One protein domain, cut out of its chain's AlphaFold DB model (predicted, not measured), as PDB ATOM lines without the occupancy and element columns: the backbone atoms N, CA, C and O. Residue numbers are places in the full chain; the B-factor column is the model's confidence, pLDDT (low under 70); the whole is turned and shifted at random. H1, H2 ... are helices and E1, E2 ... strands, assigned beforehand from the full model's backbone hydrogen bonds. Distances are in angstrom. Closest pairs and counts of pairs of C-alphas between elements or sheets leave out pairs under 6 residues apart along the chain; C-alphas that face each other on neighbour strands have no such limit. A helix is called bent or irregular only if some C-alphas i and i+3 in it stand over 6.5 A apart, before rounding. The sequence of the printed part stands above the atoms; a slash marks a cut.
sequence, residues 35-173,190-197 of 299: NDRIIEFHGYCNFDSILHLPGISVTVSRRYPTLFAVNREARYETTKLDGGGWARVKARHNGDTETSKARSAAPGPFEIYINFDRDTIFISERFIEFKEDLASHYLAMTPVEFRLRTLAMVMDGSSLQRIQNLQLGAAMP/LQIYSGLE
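What this domain is: This is residues 35 to 173 and 190 to 197 of the 299 residues of an uncharacterized protein of Trematosphaeria pertusa (UniProt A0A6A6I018). A strongly twisted wall of four strands, E2, E1, E5 and E6, has one helix, H4, across one face, and over that same face lies a small second sheet, the hairpin of E3 and E4. H5 sits beside E3, H1 and H2 make a pair at one end of the long axis, and H3 stands at the other end. The printed part has 147 residues with five named helices and six named strands, in the order E1, E2, H1, H2, E3, E4, E5, H3, H4, H5, E6; the larger sheet, E2 E1 E5 E6, is mixed and the smaller, E3 E4, is antiparallel. The class is mixed, helices and strands, though under half of the residues, 73 of 147, are in named elements. The whole is compact, with a radius of gyration of the C-alphas of 15.5 A and spans of 48 by 37 by 23 A.

Where its parts are: Find C-alpha 38 at (340.246, 514.672, 862.348); from there E1 runs through residues 38 to 45, 21.3 A long. E2, residues 55 to 60, comes back over 17.1 A. H1, residues 67 to 70, is followed by H2, residues 72 to 82, which begins at C-alpha 72, (333.319, 504.474, 882.709), and is 15.5 A long. Next come E3, residues 85 to 89, then E4, residues 110 to 114, and E5, residues 120 to 123. H3 takes residues 132 to 138; it is irregular, but only just, for C-alphas 133 and 136 are 6.6 A apart. H4, residues 143 to 154, spans 16.7 A, and H5 takes residues 157 to 162. E6, residues 165 to 169, ends at C-alpha 169, (350.026, 520.578, 856.957).

How they stand to each other: Begin at the larger sheet, whose edge strands are E2 and E6. E1 and E2 are a hairpin, antiparallel at 163 degrees; look at N 40 and O 59, 2.8 A apart and within hydrogen-bond range. E1 and E5 are parallel at 26 degrees, with N 39 and O 120 at 2.8 A. E5 and E6 are parallel at 27 degrees, with N 167 and O 121 at 2.8 A. E5, H3, H4, H5 and E6 form a strand-helix-strand unit, two parallel neighbour strands with helices between them. H4 is on this sheet at a height of 8.2 A, two layers with the helix on one face; it lies over E1 and runs across the strands, at 87 degrees to E1 on the local plane. E3 and E4 are a second hairpin, antiparallel at 142 degrees, with N 87 and O 112 at 2.8 A. E4 and E1 are apart, but only just, at 8.1 A. The closest C-alphas of E3 and H5 are those of Ala 87 and Ser 159, 5.7 A apart. H4 and H5 are close but not clearly touching, with the C-alphas of Ala 152 and Leu 160 at 6.8 A. H3 and H4 are close but not clearly touching, with the C-alphas of Tyr 138 and Phe 146 at 7.5 A. H1 and H2 touch, the closest C-alphas being those of Phe 68 and Arg 75, 4.6 A apart. In H2, H4 and H5 every O i to N i+4 pair is within hydrogen-bond range; in H3 it is 0 of 3, beside 3 of 4 O i to N i+3 pairs, and H1 is too short for an i+4 pair.

The domain as a whole: The two C-alphas farthest apart are those of Val 70 and Leu 139, 48.6 A. Residues 174 to 189 are not printed, and C-alphas 173 and 190 stand 20.6 A apart across this cut. The link from E3 to E4 is long, 20 residues; within it residues 92 to 93 pair in parallel with residues 55 to 56 of E2. The mean pLDDT of the printed part is 77.8, and 36 residues are under 70: residue 35 and residues 46 to 52, 95 to 107, 129 to 140 and 171 to 173.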
ATOM      1  N   ASN A  35     331.965 508.492 858.717       54.69
ATOM      2  CA  ASN A  35     333.331 508.222 859.161       54.69
ATOM      3  C   ASN A  35     334.310 509.272 858.626       54.69
ATOM      4  O   ASN A  35     334.213 509.659 857.463       54.69
ATOM      5  N   ASP A  36     335.149 509.748 859.551       73.44
ATOM      6  CA  ASP A  36     336.471 510.381 859.412       73.44
ATOM      7  C   ASP A  36     336.535 511.610 860.331       73.44
ATOM      8  O   ASP A  36     336.288 512.755 859.927       73.44
ATOM      9  N   ARG A  37     336.802 511.383 861.629       86.69
ATOM     10  CA  ARG A  37     337.138 512.497 862.526       86.69
ATOM     11  C   ARG A  37     338.597 512.864 862.305       86.69
ATOM     12  O   ARG A  37     339.446 512.002 862.102       86.69
ATOM     13  N   ILE A  38     338.887 514.152 862.404       90.19
ATOM     14  CA  ILE A  38     340.246 514.672 862.348       90.19
ATOM     15  C   ILE A  38     340.675 514.948 863.782       90.19
ATOM     16  O   ILE A  38     339.999 515.690 864.498       90.19
ATOM     17  N   ILE A  39     341.773 514.326 864.199       92.12
ATOM     18  CA  ILE A  39     342.423 514.554 865.488       92.12
ATOM     19  C   ILE A  39     343.664 515.394 865.217       92.12
ATOM     20  O   ILE A  39     344.673 514.887 864.735       92.12
ATOM     21  N   GLU A  40     343.574 516.684 865.505       92.06
ATOM     22  CA  GLU A  40     344.658 517.635 865.305       92.06
ATOM     23  C   GLU A  40     345.495 517.778 866.573       92.06
ATOM     24  O   GLU A  40     345.010 518.246 867.606       92.06
ATOM     25  N   PHE A  41     346.779 517.448 866.464       88.94
ATOM     26  CA  PHE A  41     347.769 517.809 867.471       88.94
ATOM     27  C   PHE A  41     348.363 519.177 867.130       88.94
ATOM     28  O   PHE A  41     348.787 519.404 865.996       88.94
ATOM     29  N   HIS A  42     348.400 520.086 868.104       87.19
ATOM     30  CA  HIS A  42     348.934 521.433 867.911       87.19
ATOM     31  C   HIS A  42     349.522 522.033 869.194       87.19
ATOM     32  O   HIS A  42     349.326 521.498 870.285       87.19
ATOM     33  N   GLY A  43     350.257 523.142 869.068       80.81
ATOM     34  CA  GLY A  43     350.761 523.903 870.214       80.81
ATOM     35  C   GLY A  43     351.775 523.146 871.073       80.81
ATOM     36  O   GLY A  43     351.741 523.252 872.300       80.81
ATOM     37  N   TYR A  44     352.648 522.344 870.457       81.44
ATOM     38  CA  TYR A  44     353.742 521.681 871.158       81.44
ATOM     39  C   TYR A  44     354.715 522.717 871.734       81.44
ATOM     40  O   TYR A  44     355.281 523.529 870.996       81.44
ATOM     41  N   CYS A  45     354.956 522.648 873.043       76.19
ATOM     42  CA  CYS A  45     355.930 523.483 873.739       76.19
ATOM     43  C   CYS A  45     356.826 522.640 874.660       76.19
ATOM     44  O   CYS A  45     356.342 521.927 875.539       76.19
ATOM     45  N   ASN A  46     358.147 522.760 874.503       69.00
ATOM     46  CA  ASN A  46     359.135 521.998 875.283       69.00
ATOM     47  C   ASN A  46     359.582 522.710 876.583       69.00
ATOM     48  O   ASN A  46     360.547 522.306 877.222       69.00
ATOM     49  N   PHE A  47     358.914 523.803 876.963       57.81
ATOM     50  CA  PHE A  47     359.400 524.758 877.966       57.81
ATOM     51  C   PHE A  47     358.490 524.866 879.193       57.81
ATOM     52  O   PHE A  47     358.108 525.967 879.581       57.81
ATOM     53  N   ASP A  48     358.154 523.744 879.832       54.72
ATOM     54  CA  ASP A  48     357.632 523.793 881.203       54.72
ATOM     55  C   ASP A  48     358.741 523.362 882.176       54.72
ATOM     56  O   ASP A  48     358.907 522.187 882.517       54.72
ATOM     57  N   SER A  49     359.564 524.341 882.567       51.44
ATOM     58  CA  SER A  49     360.738 524.183 883.445       51.44
ATOM     59  C   SER A  49     360.398 523.640 884.836       51.44
ATOM     60  O   SER A  49     361.280 523.162 885.542       51.44
ATOM     61  N   ILE A  50     359.121 523.686 885.218       57.09
ATOM     62  CA  ILE A  50     358.636 523.283 886.538       57.09
ATOM     63  C   ILE A  50     358.329 521.778 886.584       57.09
ATOM     64  O   ILE A  50     358.443 521.155 887.636       57.09
ATOM     65  N   LEU A  51     357.933 521.181 885.455       59.47
ATOM     66  CA  LEU A  51     357.381 519.819 885.410       59.47
ATOM     67  C   LEU A  51     358.139 518.868 884.474       59.47
ATOM     68  O   LEU A  51     357.828 517.679 884.456       59.47
ATOM     69  N   HIS A  52     359.115 519.369 883.707       66.94
ATOM     70  CA  HIS A  52     359.926 518.595 882.752       66.94
ATOM     71  C   HIS A  52     359.109 517.766 881.739       66.94
ATOM     72  O   HIS A  52     359.608 516.785 881.187       66.94
ATOM     73  N   LEU A  53     357.853 518.143 881.483       71.88
ATOM     74  CA  LEU A  53     356.984 517.502 880.500       71.88
ATOM     75  C   LEU A  53     356.641 518.504 879.396       71.88
ATOM     76  O   LEU A  53     356.273 519.637 879.715       71.88
ATOM     77  N   PRO A  54     356.701 518.103 878.114       78.56
ATOM     78  CA  PRO A  54     356.239 518.963 877.040       78.56
ATOM     79  C   PRO A  54     354.728 519.175 877.161       78.56
ATOM     80  O   PRO A  54     353.993 518.276 877.577       78.56
ATOM     81  N   GLY A  55     354.263 520.360 876.782       82.56
ATOM     82  CA  GLY A  55     352.842 520.665 876.642       82.56
ATOM     83  C   GLY A  55     352.382 520.463 875.200       82.56
ATOM     84  O   GLY A  55     353.149 520.710 874.271       82.56
ATOM     85  N   ILE A  56     351.154 519.982 875.012       85.75
ATOM     86  CA  ILE A  56     350.525 519.811 873.699       85.75
ATOM     87  C   ILE A  56     349.007 519.977 873.807       85.75
ATOM     88  O   ILE A  56     348.391 519.601 874.808       85.75
ATOM     89  N   SER A  57     348.389 520.504 872.760       86.56
ATOM     90  CA  SER A  57     346.940 520.627 872.632       86.56
ATOM     91  C   SER A  57     346.404 519.638 871.600       86.56
ATOM     92  O   SER A  57     347.070 519.320 870.612       86.56
ATOM     93  N   VAL A  58     345.189 519.135 871.837       87.62
ATOM     94  CA  VAL A  58     344.514 518.203 870.926       87.62
ATOM     95  C   VAL A  58     343.094 518.675 870.648       87.62
ATOM     96  O   VAL A  58     342.246 518.715 871.544       87.62
ATOM     97  N   THR A  59     342.822 518.969 869.380       87.75
ATOM     98  CA  THR A  59     341.481 519.291 868.889       87.75
ATOM     99  C   THR A  59     340.929 518.108 868.119       87.75
ATOM    100  O   THR A  59     341.640 517.424 867.390       87.75
ATOM    101  N   VAL A  60     339.633 517.861 868.275       87.62
ATOM    102  CA  VAL A  60     338.934 516.810 867.544       87.62
ATOM    103  C   VAL A  60     337.809 517.461 866.754       87.62
ATOM    104  O   VAL A  60     336.993 518.181 867.330       87.62
ATOM    105  N   SER A  61     337.751 517.221 865.442       85.88
ATOM    106  CA  SER A  61     336.766 517.866 864.557       85.88
ATOM    107  C   SER A  61     335.317 517.484 864.866       85.88
ATOM    108  O   SER A  61     334.389 518.192 864.478       85.88
ATOM    109  N   ARG A  62     335.111 516.367 865.571       81.44
ATOM    110  CA  ARG A  62     333.806 515.904 866.047       81.44
ATOM    111  C   ARG A  62     333.901 515.397 867.479       81.44
ATOM    112  O   ARG A  62     334.962 514.989 867.946       81.44
ATOM    113  N   ARG A  63     332.768 515.402 868.177       78.06
ATOM    114  CA  ARG A  63     332.687 514.945 869.567       78.06
ATOM    115  C   ARG A  63     332.989 513.448 869.683       78.06
ATOM    116  O   ARG A  63     333.020 512.713 868.694       78.06
ATOM    117  N   TYR A  64     333.284 513.012 870.902       80.31
ATOM    118  CA  TYR A  64     333.329 511.587 871.215       80.31
ATOM    119  C   TYR A  64     331.927 510.975 871.188       80.31
ATOM    120  O   TYR A  64     330.964 511.720 871.383       80.31
ATOM    121  N   PRO A  65     331.820 509.643 871.005       81.00
ATOM    122  CA  PRO A  65     330.553 508.939 871.158       81.00
ATOM    123  C   PRO A  65     329.844 509.361 872.446       81.00
ATOM    124  O   PRO A  65     330.465 509.449 873.510       81.00
ATOM    125  N   THR A  66     328.546 509.619 872.359       81.62
ATOM    126  CA  THR A  66     327.693 510.080 873.459       81.62
ATOM    127  C   THR A  66     327.787 509.138 874.653       81.62
ATOM    128  O   THR A  66     327.819 509.581 875.803       81.62
ATOM    129  N   LEU A  67     327.914 507.831 874.402       81.38
ATOM    130  CA  LEU A  67     328.099 506.832 875.453       81.38
ATOM    131  C   LEU A  67     329.352 507.055 876.310       81.38
ATOM    132  O   LEU A  67     329.383 506.633 877.469       81.38
ATOM    133  N   PHE A  68     330.363 507.774 875.815       81.94
ATOM    134  CA  PHE A  68     331.528 508.111 876.629       81.94
ATOM    135  C   PHE A  68     331.191 509.083 877.765       81.94
ATOM    136  O   PHE A  68     331.867 509.083 878.799       81.94
ATOM    137  N   ALA A  69     330.151 509.901 877.606       80.50
ATOM    138  CA  ALA A  69     329.713 510.834 878.636       80.50
ATOM    139  C   ALA A  69     328.924 510.147 879.765       80.50
ATOM    140  O   ALA A  69     328.822 510.706 880.853       80.50
ATOM    141  N   VAL A  70     328.402 508.933 879.537       80.12
ATOM    142  CA  VAL A  70     327.477 508.252 880.458       80.12
ATOM    143  C   VAL A  70     328.184 507.753 881.721       80.12
ATOM    144  O   VAL A  70     327.887 508.203 882.825       80.12
ATOM    145  N   ASN A  71     329.122 506.815 881.580       81.38
ATOM    146  CA  ASN A  71     329.946 506.306 882.678       81.38
ATOM    147  C   ASN A  71     331.214 505.623 882.143       81.38
ATOM    148  O   ASN A  71     331.454 505.546 880.936       81.38
ATOM    149  N   ARG A  72     332.060 505.139 883.058       78.88
ATOM    150  CA  ARG A  72     333.319 504.474 882.709       78.88
ATOM    151  C   ARG A  72     333.079 503.151 881.977       78.88
ATOM    152  O   ARG A  72     333.791 502.854 881.027       78.88
ATOM    153  N   GLU A  73     332.087 502.381 882.399       77.50
ATOM    154  CA  GLU A  73     331.745 501.082 881.818       77.50
ATOM    155  C   GLU A  73     331.244 501.243 880.377       77.50
ATOM    156  O   GLU A  73     331.725 500.554 879.482       77.50
ATOM    157  N   ALA A  74     330.369 502.223 880.124       79.81
ATOM    158  CA  ALA A  74     329.887 502.548 878.786       79.81
ATOM    159  C   ALA A  74     331.028 502.971 877.863       79.81
ATOM    160  O   ALA A  74     331.026 502.565 876.706       79.81
ATOM    161  N   ARG A  75     332.042 503.705 878.353       83.06
ATOM    162  CA  ARG A  75     333.252 503.986 877.557       83.06
ATOM    163  C   ARG A  75     333.913 502.695 877.093       83.06
ATOM    164  O   ARG A  75     334.190 502.573 875.907       83.06
ATOM    165  N   TYR A  76     334.153 501.746 877.997       80.00
ATOM    166  CA  TYR A  76     334.804 500.482 877.644       80.00
ATOM    167  C   TYR A  76     333.977 499.662 876.650       80.00
ATOM    168  O   TYR A  76     334.521 499.202 875.648       80.00
ATOM    169  N   GLU A  77     332.671 499.522 876.866       79.12
ATOM    170  CA  GLU A  77     331.812 498.787 875.931       79.12
ATOM    171  C   GLU A  77     331.725 499.481 874.568       79.12
ATOM    172  O   GLU A  77     331.872 498.841 873.531       79.12
ATOM    173  N   THR A  78     331.616 500.808 874.552       81.00
ATOM    174  CA  THR A  78     331.595 501.581 873.305       81.00
ATOM    175  C   THR A  78     332.922 501.475 872.560       81.00
ATOM    176  O   THR A  78     332.917 501.326 871.345       81.00
ATOM    177  N   THR A  79     334.065 501.468 873.262       82.44
ATOM    178  CA  THR A  79     335.365 501.253 872.605       82.44
ATOM    179  C   THR A  79     335.455 499.890 871.919       82.44
ATOM    180  O   THR A  79     336.016 499.814 870.830       82.44
ATOM    181  N   LYS A  80     334.857 498.836 872.499       80.25
ATOM    182  CA  LYS A  80     334.801 497.504 871.873       80.25
ATOM    183  C   LYS A  80     333.913 497.493 870.630       80.25
ATOM    184  O   LYS A  80     334.263 496.844 869.654       80.25
ATOM    185  N   LEU A  81     332.774 498.187 870.684       78.44
ATOM    186  CA  LEU A  81     331.815 498.243 869.579       78.44
ATOM    187  C   LEU A  81     332.327 499.076 868.401       78.44
ATOM    188  O   LEU A  81     332.141 498.681 867.255       78.44
ATOM    189  N   ASP A  82     332.965 500.215 868.674       79.81
ATOM    190  CA  ASP A  82     333.461 501.105 867.619       79.81
ATOM    191  C   ASP A  82     334.827 500.657 867.055       79.81
ATOM    192  O   ASP A  82     335.175 501.015 865.934       79.81
ATOM    193  N   GLY A  83     335.585 499.830 867.788       81.00
ATOM    194  CA  GLY A  83     336.868 499.259 867.342       81.00
ATOM    195  C   GLY A  83     338.099 500.123 867.650       81.00
ATOM    196  O   GLY A  83     339.237 499.684 867.478       81.00
ATOM    197  N   GLY A  84     337.902 501.338 868.162       86.12
ATOM    198  CA  GLY A  84     338.995 502.214 868.581       86.12
ATOM    199  C   GLY A  84     339.650 501.853 869.919       86.12
ATOM    200  O   GLY A  84     339.275 500.917 870.622       86.12
ATOM    201  N   GLY A  85     340.653 502.639 870.302       88.44
ATOM    202  CA  GLY A  85     341.399 502.461 871.544       88.44
ATOM    203  C   GLY A  85     341.790 503.779 872.202       88.44
ATOM    204  O   GLY A  85     341.729 504.844 871.598       88.44
ATOM    205  N   TRP A  86     342.198 503.695 873.467       89.31
ATOM    206  CA  TRP A  86     342.786 504.826 874.181       89.31
ATOM    207  C   TRP A  86     344.285 504.889 873.875       89.31
ATOM    208  O   TRP A  86     345.013 503.955 874.199       89.31
ATOM    209  N   ALA A  87     344.725 505.976 873.247       90.88
ATOM    210  CA  ALA A  87     346.123 506.273 872.965       90.88
ATOM    211  C   ALA A  87     346.697 507.162 874.069       90.88
ATOM    212  O   ALA A  87     346.058 508.139 874.480       90.88
ATOM    213  N   ARG A  88     347.902 506.839 874.550       91.31
ATOM    214  CA  ARG A  88     348.550 507.598 875.620       91.31
ATOM    215  C   ARG A  88     349.438 508.684 875.025       91.31
ATOM    216  O   ARG A  88     350.348 508.401 874.250       91.31
ATOM    217  N   VAL A  89     349.225 509.915 875.471       90.00
ATOM    218  CA  VAL A  89     350.044 511.074 875.125       90.00
ATOM    219  C   VAL A  89     350.927 511.424 876.326       90.00
ATOM    220  O   VAL A  89     350.448 511.800 877.394       90.00
ATOM    221  N   LYS A  90     352.239 511.264 876.160       89.38
ATOM    222  CA  LYS A  90     353.326 511.547 877.112       89.38
ATOM    223  C   LYS A  90     353.659 513.043 877.174       89.38
ATOM    224  O   LYS A  90     354.819 513.437 877.179       89.38
ATOM    225  N   ALA A  91     352.626 513.867 877.195       85.56
ATOM    226  CA  ALA A  91     352.717 515.312 877.286       85.56
ATOM    227  C   ALA A  91     351.596 515.807 878.196       85.56
ATOM    228  O   ALA A  91     350.613 515.099 878.417       85.56
ATOM    229  N   ARG A  92     351.739 517.017 878.721       84.69
ATOM    230  CA  ARG A  92     350.667 517.719 879.421       84.69
ATOM    231  C   ARG A  92     349.659 518.237 878.394       84.69
ATOM    232  O   ARG A  92     350.053 518.763 877.359       84.69
ATOM    233  N   HIS A  93     348.369 518.114 878.693       84.31
ATOM    234  CA  HIS A  93     347.330 518.744 877.880       84.31
ATOM    235  C   HIS A  93     347.277 520.253 878.168       84.31
ATOM    236  O   HIS A  93     347.076 520.643 879.319       84.31
ATOM    237  N   ASN A  94     347.453 521.085 877.138       77.50
ATOM    238  CA  ASN A  94     347.432 522.551 877.242       77.50
ATOM    239  C   ASN A  94     346.064 523.179 876.904       77.50
ATOM    240  O   ASN A  94     345.904 524.387 877.047       77.50
ATOM    241  N   GLY A  95     345.087 522.389 876.449       65.44
ATOM    242  CA  GLY A  95     343.771 522.887 876.047       65.44
ATOM    243  C   GLY A  95     342.713 522.837 877.155       65.44
ATOM    244  O   GLY A  95     342.708 521.924 877.983       65.44
ATOM    245  N   ASP A  96     341.753 523.761 877.087       54.44
ATOM    246  CA  ASP A  96     340.545 523.800 877.934       54.44
ATOM    247  C   ASP A  96     339.431 522.845 877.453       54.44
ATOM    248  O   ASP A  96     338.324 522.814 877.994       54.44
ATOM    249  N   THR A  97     339.680 522.071 876.394       49.59
ATOM    250  CA  THR A  97     338.652 521.280 875.714       49.59
ATOM    251  C   THR A  97     338.369 519.942 876.404       49.59
ATOM    252  O   THR A  97     339.277 519.225 876.820       49.59
ATOM    253  N   GLU A  98     337.090 519.539 876.421       49.59
ATOM    254  CA  GLU A  98     336.569 518.241 876.913       49.59
ATOM    255  C   GLU A  98     337.116 516.997 876.159       49.59
ATOM    256  O   GLU A  98     336.617 515.882 876.318       49.59
ATOM    257  N   THR A  99     338.126 517.175 875.304       50.28
ATOM    258  CA  THR A  99     338.707 516.187 874.383       50.28
ATOM    259  C   THR A  99     339.721 515.247 875.029       50.28
ATOM    260  O   THR A  99     340.170 514.301 874.387       50.28
ATOM    261  N   SER A 100     340.067 515.439 876.299       48.69
ATOM    262  CA  SER A 100     340.947 514.527 877.027       48.69
ATOM    263  C   SER A 100     340.229 513.948 878.246       48.69
ATOM    264  O   SER A 100     339.377 514.585 878.865       48.69
ATOM    265  N   LYS A 101     340.602 512.729 878.663       44.88
ATOM    266  CA  LYS A 101     340.178 512.180 879.969       44.88
ATOM    267  C   LYS A 101     340.612 513.058 881.159       44.88
ATOM    268  O   LYS A 101     340.219 512.769 882.292       44.88
ATOM    269  N   ALA A 102     341.408 514.106 880.938       42.38
ATOM    270  CA  ALA A 102     341.875 514.996 881.977       42.38
ATOM    271  C   ALA A 102     340.792 516.023 882.360       42.38
ATOM    272  O   ALA A 102     340.864 517.198 882.037       42.38
ATOM    273  N   ARG A 103     339.867 515.596 883.228       40.91
ATOM    274  CA  ARG A 103     339.391 516.462 884.333       40.91
ATOM    275  C   ARG A 103     340.443 516.588 885.449       40.91
ATOM    276  O   ARG A 103     340.134 516.939 886.582       40.91
ATOM    277  N   SER A 104     341.683 516.218 885.154       41.47
ATOM    278  CA  SER A 104     342.766 516.150 886.113       41.47
ATOM    279  C   SER A 104     343.415 517.520 886.197       41.47
ATOM    280  O   SER A 104     344.191 517.895 885.328       41.47
ATOM    281  N   ALA A 105     343.147 518.220 887.293       48.28
ATOM    282  CA  ALA A 105     343.949 519.348 887.756       48.28
ATOM    283  C   ALA A 105     345.428 518.972 888.030       48.28
ATOM    284  O   ALA A 105     346.206 519.832 888.433       48.28
ATOM    285  N   ALA A 106     345.827 517.704 887.843       53.94
ATOM    286  CA  ALA A 106     347.202 517.257 887.996       53.94
ATOM    287  C   ALA A 106     347.952 517.283 886.646       53.94
ATOM    288  O   ALA A 106     347.460 516.705 885.668       53.94
ATOM    289  N   PRO A 107     349.143 517.905 886.595       65.19
ATOM    290  CA  PRO A 107     350.013 517.860 885.429       65.19
ATOM    291  C   PRO A 107     350.474 516.424 885.163       65.19
ATOM    292  O   PRO A 107     350.915 515.726 886.075       65.19
ATOM    293  N   GLY A 108     350.371 515.965 883.917       75.38
ATOM    294  CA  GLY A 108     350.788 514.614 883.565       75.38
ATOM    295  C   GLY A 108     350.340 514.163 882.176       75.38
ATOM    296  O   GLY A 108     349.643 514.905 881.481       75.38
ATOM    297  N   PRO A 109     350.738 512.942 881.776       84.50
ATOM    298  CA  PRO A 109     350.290 512.329 880.536       84.50
ATOM    299  C   PRO A 109     348.771 512.147 880.533       84.50
ATOM    300  O   PRO A 109     348.169 511.848 881.566       84.50
ATOM    301  N   PHE A 110     348.162 512.258 879.358       86.06
ATOM    302  CA  PHE A 110     346.725 512.072 879.173       86.06
ATOM    303  C   PHE A 110     346.426 510.985 878.142       86.06
ATOM    304  O   PHE A 110     347.312 510.476 877.456       86.06
ATOM    305  N   GLU A 111     345.156 510.603 878.060       88.81
ATOM    306  CA  GLU A 111     344.666 509.642 877.078       88.81
ATOM    307  C   GLU A 111     343.614 510.294 876.187       88.81
ATOM    308  O   GLU A 111     342.733 511.017 876.672       88.81
ATOM    309  N   ILE A 112     343.684 509.965 874.901       89.12
ATOM    310  CA  ILE A 112     342.686 510.315 873.893       89.12
ATOM    311  C   ILE A 112     342.152 509.040 873.262       89.12
ATOM    312  O   ILE A 112     342.882 508.070 873.081       89.12
ATOM    313  N   TYR A 113     340.864 509.023 872.950       90.44
ATOM    314  CA  TYR A 113     340.300 507.926 872.179       90.44
ATOM    315  C   TYR A 113     340.531 508.160 870.689       90.44
ATOM    316  O   TYR A 113     340.265 509.260 870.196       90.44
ATOM    317  N   ILE A 114     341.010 507.123 870.007       91.12
ATOM    318  CA  ILE A 114     341.287 507.112 868.575       91.12
ATOM    319  C   ILE A 114     340.715 505.826 867.990       91.12
ATOM    320  O   ILE A 114     341.073 504.723 868.418       91.12
ATOM    321  N   ASN A 115     339.856 505.960 866.988       91.31
ATOM    322  CA  ASN A 115     339.511 504.853 866.116       91.31
ATOM    323  C   ASN A 115     340.526 504.786 864.977       91.31
ATOM    324  O   ASN A 115     340.372 505.461 863.973       91.31
ATOM    325  N   PHE A 116     341.594 504.013 865.148       90.12
ATOM    326  CA  PHE A 116     342.730 504.006 864.220       90.12
ATOM    327  C   PHE A 116     342.389 503.594 862.780       90.12
ATOM    328  O   PHE A 116     343.128 503.970 861.873       90.12
ATOM    329  N   ASP A 117     341.270 502.893 862.582       88.25
ATOM    330  CA  ASP A 117     340.800 502.455 861.265       88.25
ATOM    331  C   ASP A 117     340.002 503.546 860.522       88.25
ATOM    332  O   ASP A 117     339.724 503.425 859.332       88.25
ATOM    333  N   ARG A 118     339.582 504.610 861.222       87.62
ATOM    334  CA  ARG A 118     338.662 505.640 860.697       87.62
ATOM    335  C   ARG A 118     339.135 507.069 860.941       87.62
ATOM    336  O   ARG A 118     338.936 507.952 860.118       87.62
ATOM    337  N   ASP A 119     339.724 507.329 862.097       91.31
ATOM    338  CA  ASP A 119     340.191 508.653 862.474       91.31
ATOM    339  C   ASP A 119     341.465 509.002 861.697       91.31
ATOM    340  O   ASP A 119     342.365 508.182 861.508       91.31
ATOM    341  N   THR A 120     341.548 510.260 861.279       92.06
ATOM    342  CA  THR A 120     342.731 510.838 860.647       92.06
ATOM    343  C   THR A 120     343.501 511.654 861.671       92.06
ATOM    344  O   THR A 120     342.958 512.569 862.294       92.06
ATOM    345  N   ILE A 121     344.785 511.349 861.833       94.44
ATOM    346  CA  ILE A 121     345.686 512.152 862.655       94.44
ATOM    347  C   ILE A 121     346.190 513.317 861.818       94.44
ATOM    348  O   ILE A 121     346.847 513.103 860.806       94.44
ATOM    349  N   PHE A 122     345.907 514.546 862.236       93.12
ATOM    350  CA  PHE A 122     346.378 515.747 861.562       93.12
ATOM    351  C   PHE A 122     347.518 516.397 862.342       93.12
ATOM    352  O   PHE A 122     347.393 516.739 863.518       93.12
ATOM    353  N   ILE A 123     348.640 516.579 861.653       90.75
ATOM    354  CA  ILE A 123     349.796 517.328 862.129       90.75
ATOM    355  C   ILE A 123     349.822 518.647 861.361       90.75
ATOM    356  O   ILE A 123     350.329 518.725 860.236       90.75
ATOM    357  N   SER A 124     349.244 519.688 861.952       85.88
ATOM    358  CA  SER A 124     349.174 521.003 861.318       85.88
ATOM    359  C   SER A 124     350.518 521.734 861.367       85.88
ATOM    360  O   SER A 124     351.487 521.295 861.989       85.88
ATOM    361  N   GLU A 125     350.634 522.860 860.669       80.44
ATOM    362  CA  GLU A 125     351.812 523.740 860.787       80.44
ATOM    363  C   GLU A 125     351.927 524.371 862.167       80.44
ATOM    364  O   GLU A 125     353.028 524.614 862.648       80.44
ATOM    365  N   ARG A 126     350.788 524.539 862.845       81.00
ATOM    366  CA  ARG A 126     350.702 525.008 864.229       81.00
ATOM    367  C   ARG A 126     351.122 523.935 865.233       81.00
ATOM    368  O   ARG A 126     350.979 524.138 866.436       81.00
ATOM    369  N   PHE A 127     351.619 522.786 864.762       80.94
ATOM    370  CA  PHE A 127     352.115 521.726 865.627       80.94
ATOM    371  C   PHE A 127     353.203 522.224 866.574       80.94
ATOM    372  O   PHE A 127     353.144 521.891 867.748       80.94
ATOM    373  N   ILE A 128     354.130 523.063 866.108       75.12
ATOM    374  CA  ILE A 128     355.107 523.750 866.963       75.12
ATOM    375  C   ILE A 128     354.875 525.247 866.843       75.12
ATOM    376  O   ILE A 128     354.953 525.805 865.750       75.12
ATOM    377  N   GLU A 129     354.641 525.904 867.973       65.12
ATOM    378  CA  GLU A 129     354.782 527.355 868.044       65.12
ATOM    379  C   GLU A 129     356.279 527.662 868.083       65.12
ATOM    380  O   GLU A 129     356.962 527.371 869.068       65.12
ATOM    381  N   PHE A 130     356.813 528.170 866.973       56.16
ATOM    382  CA  PHE A 130     358.223 528.525 866.867       56.16
ATOM    383  C   PHE A 130     358.578 529.566 867.935       56.16
ATOM    384  O   PHE A 130     358.195 530.729 867.842       56.16
ATOM    385  N   LYS A 131     359.340 529.139 868.941       57.22
ATOM    386  CA  LYS A 131     360.158 530.024 869.773       57.22
ATOM    387  C   LYS A 131     361.603 529.884 869.304       57.22
ATOM    388  O   LYS A 131     362.031 528.772 868.988       57.22
ATOM    389  N   GLU A 132     362.318 531.005 869.238       51.69
ATOM    390  CA  GLU A 132     363.666 531.146 868.656       51.69
ATOM    391  C   GLU A 132     364.669 530.073 869.134       51.69
ATOM    392  O   GLU A 132     365.523 529.644 868.364       51.69
ATOM    393  N   ASP A 133     364.500 529.529 870.343       53.47
ATOM    394  CA  ASP A 133     365.387 528.510 870.923       53.47
ATOM    395  C   ASP A 133     365.347 527.130 870.239       53.47
ATOM    396  O   ASP A 133     366.324 526.375 870.295       53.47
ATOM    397  N   LEU A 134     364.250 526.771 869.558       57.03
ATOM    398  CA  LEU A 134     364.165 525.495 868.835       57.03
ATOM    399  C   LEU A 134     364.943 525.524 867.510       57.03
ATOM    400  O   LEU A 134     365.269 524.451 867.005       57.03
ATOM    401  N   ALA A 135     365.301 526.712 866.991       51.97
ATOM    402  CA  ALA A 135     366.016 526.927 865.721       51.97
ATOM    403  C   ALA A 135     367.293 526.074 865.595       51.97
ATOM    404  O   ALA A 135     367.592 525.537 864.530       51.97
ATOM    405  N   SER A 136     367.997 525.872 866.710       54.06
ATOM    406  CA  SER A 136     369.211 525.052 866.796       54.06
ATOM    407  C   SER A 136     368.996 523.576 866.420       54.06
ATOM    408  O   SER A 136     369.886 522.952 865.847       54.06
ATOM    409  N   HIS A 137     367.806 523.020 866.679       55.56
ATOM    410  CA  HIS A 137     367.460 521.633 866.349       55.56
ATOM    411  C   HIS A 137     366.984 521.466 864.893       55.56
ATOM    412  O   HIS A 137     366.951 520.341 864.393       55.56
ATOM    413  N   TYR A 138     366.645 522.563 864.196       54.78
ATOM    414  CA  TYR A 138     366.208 522.542 862.791       54.78
ATOM    415  C   TYR A 138     367.356 522.394 861.794       54.78
ATOM    416  O   TYR A 138     367.112 521.979 860.666       54.78
ATOM    417  N   LEU A 139     368.602 522.683 862.186       58.41
ATOM    418  CA  LEU A 139     369.732 522.768 861.248       58.41
ATOM    419  C   LEU A 139     370.026 521.462 860.480       58.41
ATOM    420  O   LEU A 139     370.756 521.495 859.497       58.41
ATOM    421  N   ALA A 140     369.451 520.328 860.895       68.38
ATOM    422  CA  ALA A 140     369.614 519.037 860.226       68.38
ATOM    423  C   ALA A 140     368.306 518.403 859.706       68.38
ATOM    424  O   ALA A 140     368.362 517.301 859.162       68.38
ATOM    425  N   MET A 141     367.130 519.022 859.900       75.69
ATOM    426  CA  MET A 141     365.839 518.395 859.567       75.69
ATOM    427  C   MET A 141     364.835 519.381 858.983       75.69
ATOM    428  O   MET A 141     364.703 520.519 859.422       75.69
ATOM    429  N   THR A 142     364.024 518.894 858.046       77.75
ATOM    430  CA  THR A 142     362.898 519.678 857.523       77.75
ATOM    431  C   THR A 142     361.800 519.875 858.587       77.75
ATOM    432  O   THR A 142     361.612 519.005 859.449       77.75
ATOM    433  N   PRO A 143     360.983 520.944 858.504       79.00
ATOM    434  CA  PRO A 143     359.886 521.178 859.451       79.00
ATOM    435  C   PRO A 143     358.845 520.049 859.517       79.00
ATOM    436  O   PRO A 143     358.234 519.818 860.560       79.00
ATOM    437  N   VAL A 144     358.606 519.339 858.409       81.44
ATOM    438  CA  VAL A 144     357.688 518.185 858.376       81.44
ATOM    439  C   VAL A 144     358.289 517.006 859.143       81.44
ATOM    440  O   VAL A 144     357.628 516.444 860.015       81.44
ATOM    441  N   GLU A 145     359.554 516.669 858.874       83.88
ATOM    442  CA  GLU A 145     360.264 515.593 859.576       83.88
ATOM    443  C   GLU A 145     360.311 515.837 861.086       83.88
ATOM    444  O   GLU A 145     360.041 514.931 861.877       83.88
ATOM    445  N   PHE A 146     360.613 517.069 861.492       83.88
ATOM    446  CA  PHE A 146     360.681 517.426 862.900       83.88
ATOM    447  C   PHE A 146     359.326 517.249 863.603       83.88
ATOM    448  O   PHE A 146     359.266 516.672 864.690       83.88
ATOM    449  N   ARG A 147     358.219 517.660 862.969       87.50
ATOM    450  CA  ARG A 147     356.863 517.454 863.506       87.50
ATOM    451  C   ARG A 147     356.507 515.977 863.652       87.50
ATOM    452  O   ARG A 147     355.996 515.581 864.697       87.50
ATOM    453  N   LEU A 148     356.826 515.160 862.649       89.06
ATOM    454  CA  LEU A 148     356.624 513.706 862.693       89.06
ATOM    455  C   LEU A 148     357.398 513.072 863.855       89.06
ATOM    456  O   LEU A 148     356.830 512.370 864.689       89.06
ATOM    457  N   ARG A 149     358.692 513.386 863.973       88.44
ATOM    458  CA  ARG A 149     359.526 512.902 865.082       88.44
ATOM    459  C   ARG A 149     359.004 513.377 866.434       88.44
ATOM    460  O   ARG A 149     358.998 512.608 867.388       88.44
ATOM    461  N   THR A 150     358.520 514.611 866.515       87.94
ATOM    462  CA  THR A 150     357.976 515.159 867.758       87.94
ATOM    463  C   THR A 150     356.678 514.477 868.163       87.94
ATOM    464  O   THR A 150     356.545 514.087 869.324       87.94
ATOM    465  N   LEU A 151     355.761 514.223 867.221       90.69
ATOM    466  CA  LEU A 151     354.575 513.411 867.493       90.69
ATOM    467  C   LEU A 151     354.968 512.008 867.987       90.69
ATOM    468  O   LEU A 151     354.389 511.496 868.945       90.69
ATOM    469  N   ALA A 152     355.992 511.408 867.379       91.06
ATOM    470  CA  ALA A 152     356.490 510.102 867.787       91.06
ATOM    471  C   ALA A 152     357.100 510.074 869.199       91.06
ATOM    472  O   ALA A 152     357.031 509.052 869.879       91.06
ATOM    473  N   MET A 153     357.669 511.187 869.669       88.81
ATOM    474  CA  MET A 153     358.171 511.299 871.042       88.81
ATOM    475  C   MET A 153     357.035 511.380 872.067       88.81
ATOM    476  O   MET A 153     357.149 510.820 873.161       88.81
ATOM    477  N   VAL A 154     355.934 512.057 871.723       89.12
ATOM    478  CA  VAL A 154     354.807 512.251 872.649       89.12
ATOM    479  C   VAL A 154     353.813 511.093 872.646       89.12
ATOM    480  O   VAL A 154     353.127 510.909 873.642       89.12
ATOM    481  N   MET A 155     353.722 510.278 871.598       91.12
ATOM    482  CA  MET A 155     352.841 509.103 871.588       91.12
ATOM    483  C   MET A 155     353.580 507.821 871.997       91.12
ATOM    484  O   MET A 155     354.808 507.719 871.961       91.12
ATOM    485  N   ASP A 156     352.838 506.811 872.444       90.50
ATOM    486  CA  ASP A 156     353.389 505.474 872.640       90.50
ATOM    487  C   ASP A 156     353.578 504.738 871.300       90.50
ATOM    488  O   ASP A 156     352.807 504.915 870.357       90.50
ATOM    489  N   GLY A 157     354.603 503.882 871.233       89.31
ATOM    490  CA  GLY A 157     354.957 503.150 870.012       89.31
ATOM    491  C   GLY A 157     353.819 502.283 869.472       89.31
ATOM    492  O   GLY A 157     353.611 502.244 868.264       89.31
ATOM    493  N   SER A 158     353.034 501.651 870.352       90.62
ATOM    494  CA  SER A 158     351.866 500.858 869.954       90.62
ATOM    495  C   SER A 158     350.786 501.699 869.274       90.62
ATOM    496  O   SER A 158     350.212 501.252 868.286       90.62
ATOM    497  N   SER A 159     350.515 502.913 869.756       92.25
ATOM    498  CA  SER A 159     349.582 503.829 869.097       92.25
ATOM    499  C   SER A 159     350.120 504.297 867.747       92.25
ATOM    500  O   SER A 159     349.381 504.270 866.771       92.25
ATOM    501  N   LEU A 160     351.407 504.656 867.660       91.00
ATOM    502  CA  LEU A 160     352.037 505.101 866.407       91.00
ATOM    503  C   LEU A 160     351.953 504.045 865.301       91.00
ATOM    504  O   LEU A 160     351.628 504.368 864.163       91.00
ATOM    505  N   GLN A 161     352.191 502.779 865.647       88.75
ATOM    506  CA  GLN A 161     352.118 501.654 864.711       88.75
ATOM    507  C   GLN A 161     350.700 501.369 864.210       88.75
ATOM    508  O   GLN A 161     350.546 500.721 863.181       88.75
ATOM    509  N   ARG A 162     349.670 501.831 864.928       91.81
ATOM    510  CA  ARG A 162     348.266 501.658 864.547       91.81
ATOM    511  C   ARG A 162     347.737 502.802 863.690       91.81
ATOM    512  O   ARG A 162     346.669 502.644 863.124       91.81
ATOM    513  N   ILE A 163     348.435 503.937 863.593       91.94
ATOM    514  CA  ILE A 163     347.983 505.068 862.769       91.94
ATOM    515  C   ILE A 163     347.954 504.639 861.303       91.94
ATOM    516  O   ILE A 163     349.003 504.361 860.725       91.94
ATOM    517  N   GLN A 164     346.756 504.627 860.715       90.12
ATOM    518  CA  GLN A 164     346.541 504.311 859.301       90.12
ATOM    519  C   GLN A 164     346.378 505.563 858.442       90.12
ATOM    520  O   GLN A 164     346.902 505.618 857.333       90.12
ATOM    521  N   ASN A 165     345.702 506.589 858.961       91.19
ATOM    522  CA  ASN A 165     345.394 507.806 858.218       91.19
ATOM    523  C   ASN A 165     346.116 508.999 858.840       91.19
ATOM    524  O   ASN A 165     345.859 509.376 859.987       91.19
ATOM    525  N   LEU A 166     347.028 509.596 858.076       91.44
ATOM    526  CA  LEU A 166     347.836 510.731 858.500       91.44
ATOM    527  C   LEU A 166     347.630 511.907 857.550       91.44
ATOM    528  O   LEU A 166     347.711 511.772 856.334       91.44
ATOM    529  N   GLN A 167     347.412 513.085 858.110       91.38
ATOM    530  CA  GLN A 167     347.290 514.332 857.381       91.38
ATOM    531  C   GLN A 167     348.398 515.280 857.831       91.38
ATOM    532  O   GLN A 167     348.639 515.446 859.026       91.38
ATOM    533  N   LEU A 168     349.084 515.901 856.878       88.81
ATOM    534  CA  LEU A 168     350.232 516.766 857.127       88.81
ATOM    535  C   LEU A 168     349.969 518.154 856.547       88.81
ATOM    536  O   LEU A 168     349.715 518.293 855.352       88.81
ATOM    537  N   GLY A 169     350.033 519.182 857.395       84.88
ATOM    538  CA  GLY A 169     350.026 520.578 856.957       84.88
ATOM    539  C   GLY A 169     351.365 520.928 856.315       84.88
ATOM    540  O   GLY A 169     352.412 520.685 856.919       84.88
ATOM    541  N   ALA A 170     351.343 521.456 855.102       71.81
ATOM    542  CA  ALA A 170     352.510 521.711 854.277       71.81
ATOM    543  C   ALA A 170     352.471 523.145 853.721       71.81
ATOM    544  O   ALA A 170     352.343 523.353 852.515       71.81
ATOM    545  N   ALA A 171     352.580 524.143 854.596       65.19
ATOM    546  CA  ALA A 171     352.920 525.500 854.197       65.19
ATOM    547  C   ALA A 171     354.407 525.590 853.881       65.19
ATOM    548  O   ALA A 171     355.262 525.070 854.608       65.19
ATOM    549  N   MET A 172     354.704 526.292 852.792       54.53
ATOM    550  CA  MET A 172     356.047 526.786 852.534       54.53
ATOM    551  C   MET A 172     356.441 527.760 853.657       54.53
ATOM    552  O   MET A 172     355.621 528.601 854.038       54.53
ATOM    553  N   PRO A 173     357.683 527.712 854.171       51.09
ATOM    554  CA  PRO A 173     358.229 528.884 854.840       51.09
ATOM    555  C   PRO A 173     358.146 530.070 853.864       51.09
ATOM    556  O   PRO A 173     358.406 529.918 852.675       51.09
ATOM    557  N   LEU A 190     358.384 509.447 858.097       85.12
ATOM    558  CA  LEU A 190     357.259 508.529 857.861       85.12
ATOM    559  C   LEU A 190     357.584 507.083 858.250       85.12
ATOM    560  O   LEU A 190     356.692 506.351 858.662       85.12
ATOM    561  N   GLN A 191     358.859 506.686 858.209       81.81
ATOM    562  CA  GLN A 191     359.318 505.348 858.602       81.81
ATOM    563  C   GLN A 191     359.030 504.992 860.068       81.81
ATOM    564  O   GLN A 191     359.157 503.835 860.456       81.81
ATOM    565  N   ILE A 192     358.662 505.975 860.891       85.12
ATOM    566  CA  ILE A 192     358.273 505.763 862.288       85.12
ATOM    567  C   ILE A 192     356.879 505.111 862.385       85.12
ATOM    568  O   ILE A 192     356.557 504.473 863.387       85.12
ATOM    569  N   TYR A 193     356.064 505.237 861.336       86.12
ATOM    570  CA  TYR A 193     354.666 504.823 861.307       86.12
ATOM    571  C   TYR A 193     354.490 503.640 860.346       86.12
ATOM    572  O   TYR A 193     354.310 503.808 859.142       86.12
ATOM    573  N   SER A 194     354.532 502.420 860.880       80.62
ATOM    574  CA  SER A 194     354.409 501.193 860.074       80.62
ATOM    575  C   SER A 194     352.978 500.892 859.610       80.62
ATOM    576  O   SER A 194     352.785 500.096 858.703       80.62
ATOM    577  N   GLY A 195     351.966 501.490 860.246       81.81
ATOM    578  CA  GLY A 195     350.553 501.226 859.956       81.81
ATOM    579  C   GLY A 195     349.947 502.078 858.844       81.81
ATOM    580  O   GLY A 195     348.770 501.907 858.556       81.81
ATOM    581  N   LEU A 196     350.706 503.001 858.241       84.25
ATOM    582  CA  LEU A 196     350.145 504.024 857.354       84.25
ATOM    583  C   LEU A 196     349.535 503.433 856.079       84.25
ATOM    584  O   LEU A 196     350.236 502.919 855.201       84.25
ATOM    585  N   GLU A 197     348.229 503.624 855.926       85.19
ATOM    586  CA  GLU A 197     347.469 503.334 854.715       85.19
ATOM    587  C   GLU A 197     347.378 504.558 853.807       85.19
ATOM    588  O   GLU A 197     347.660 504.444 852.610       85.19
TER     589      GLU A 197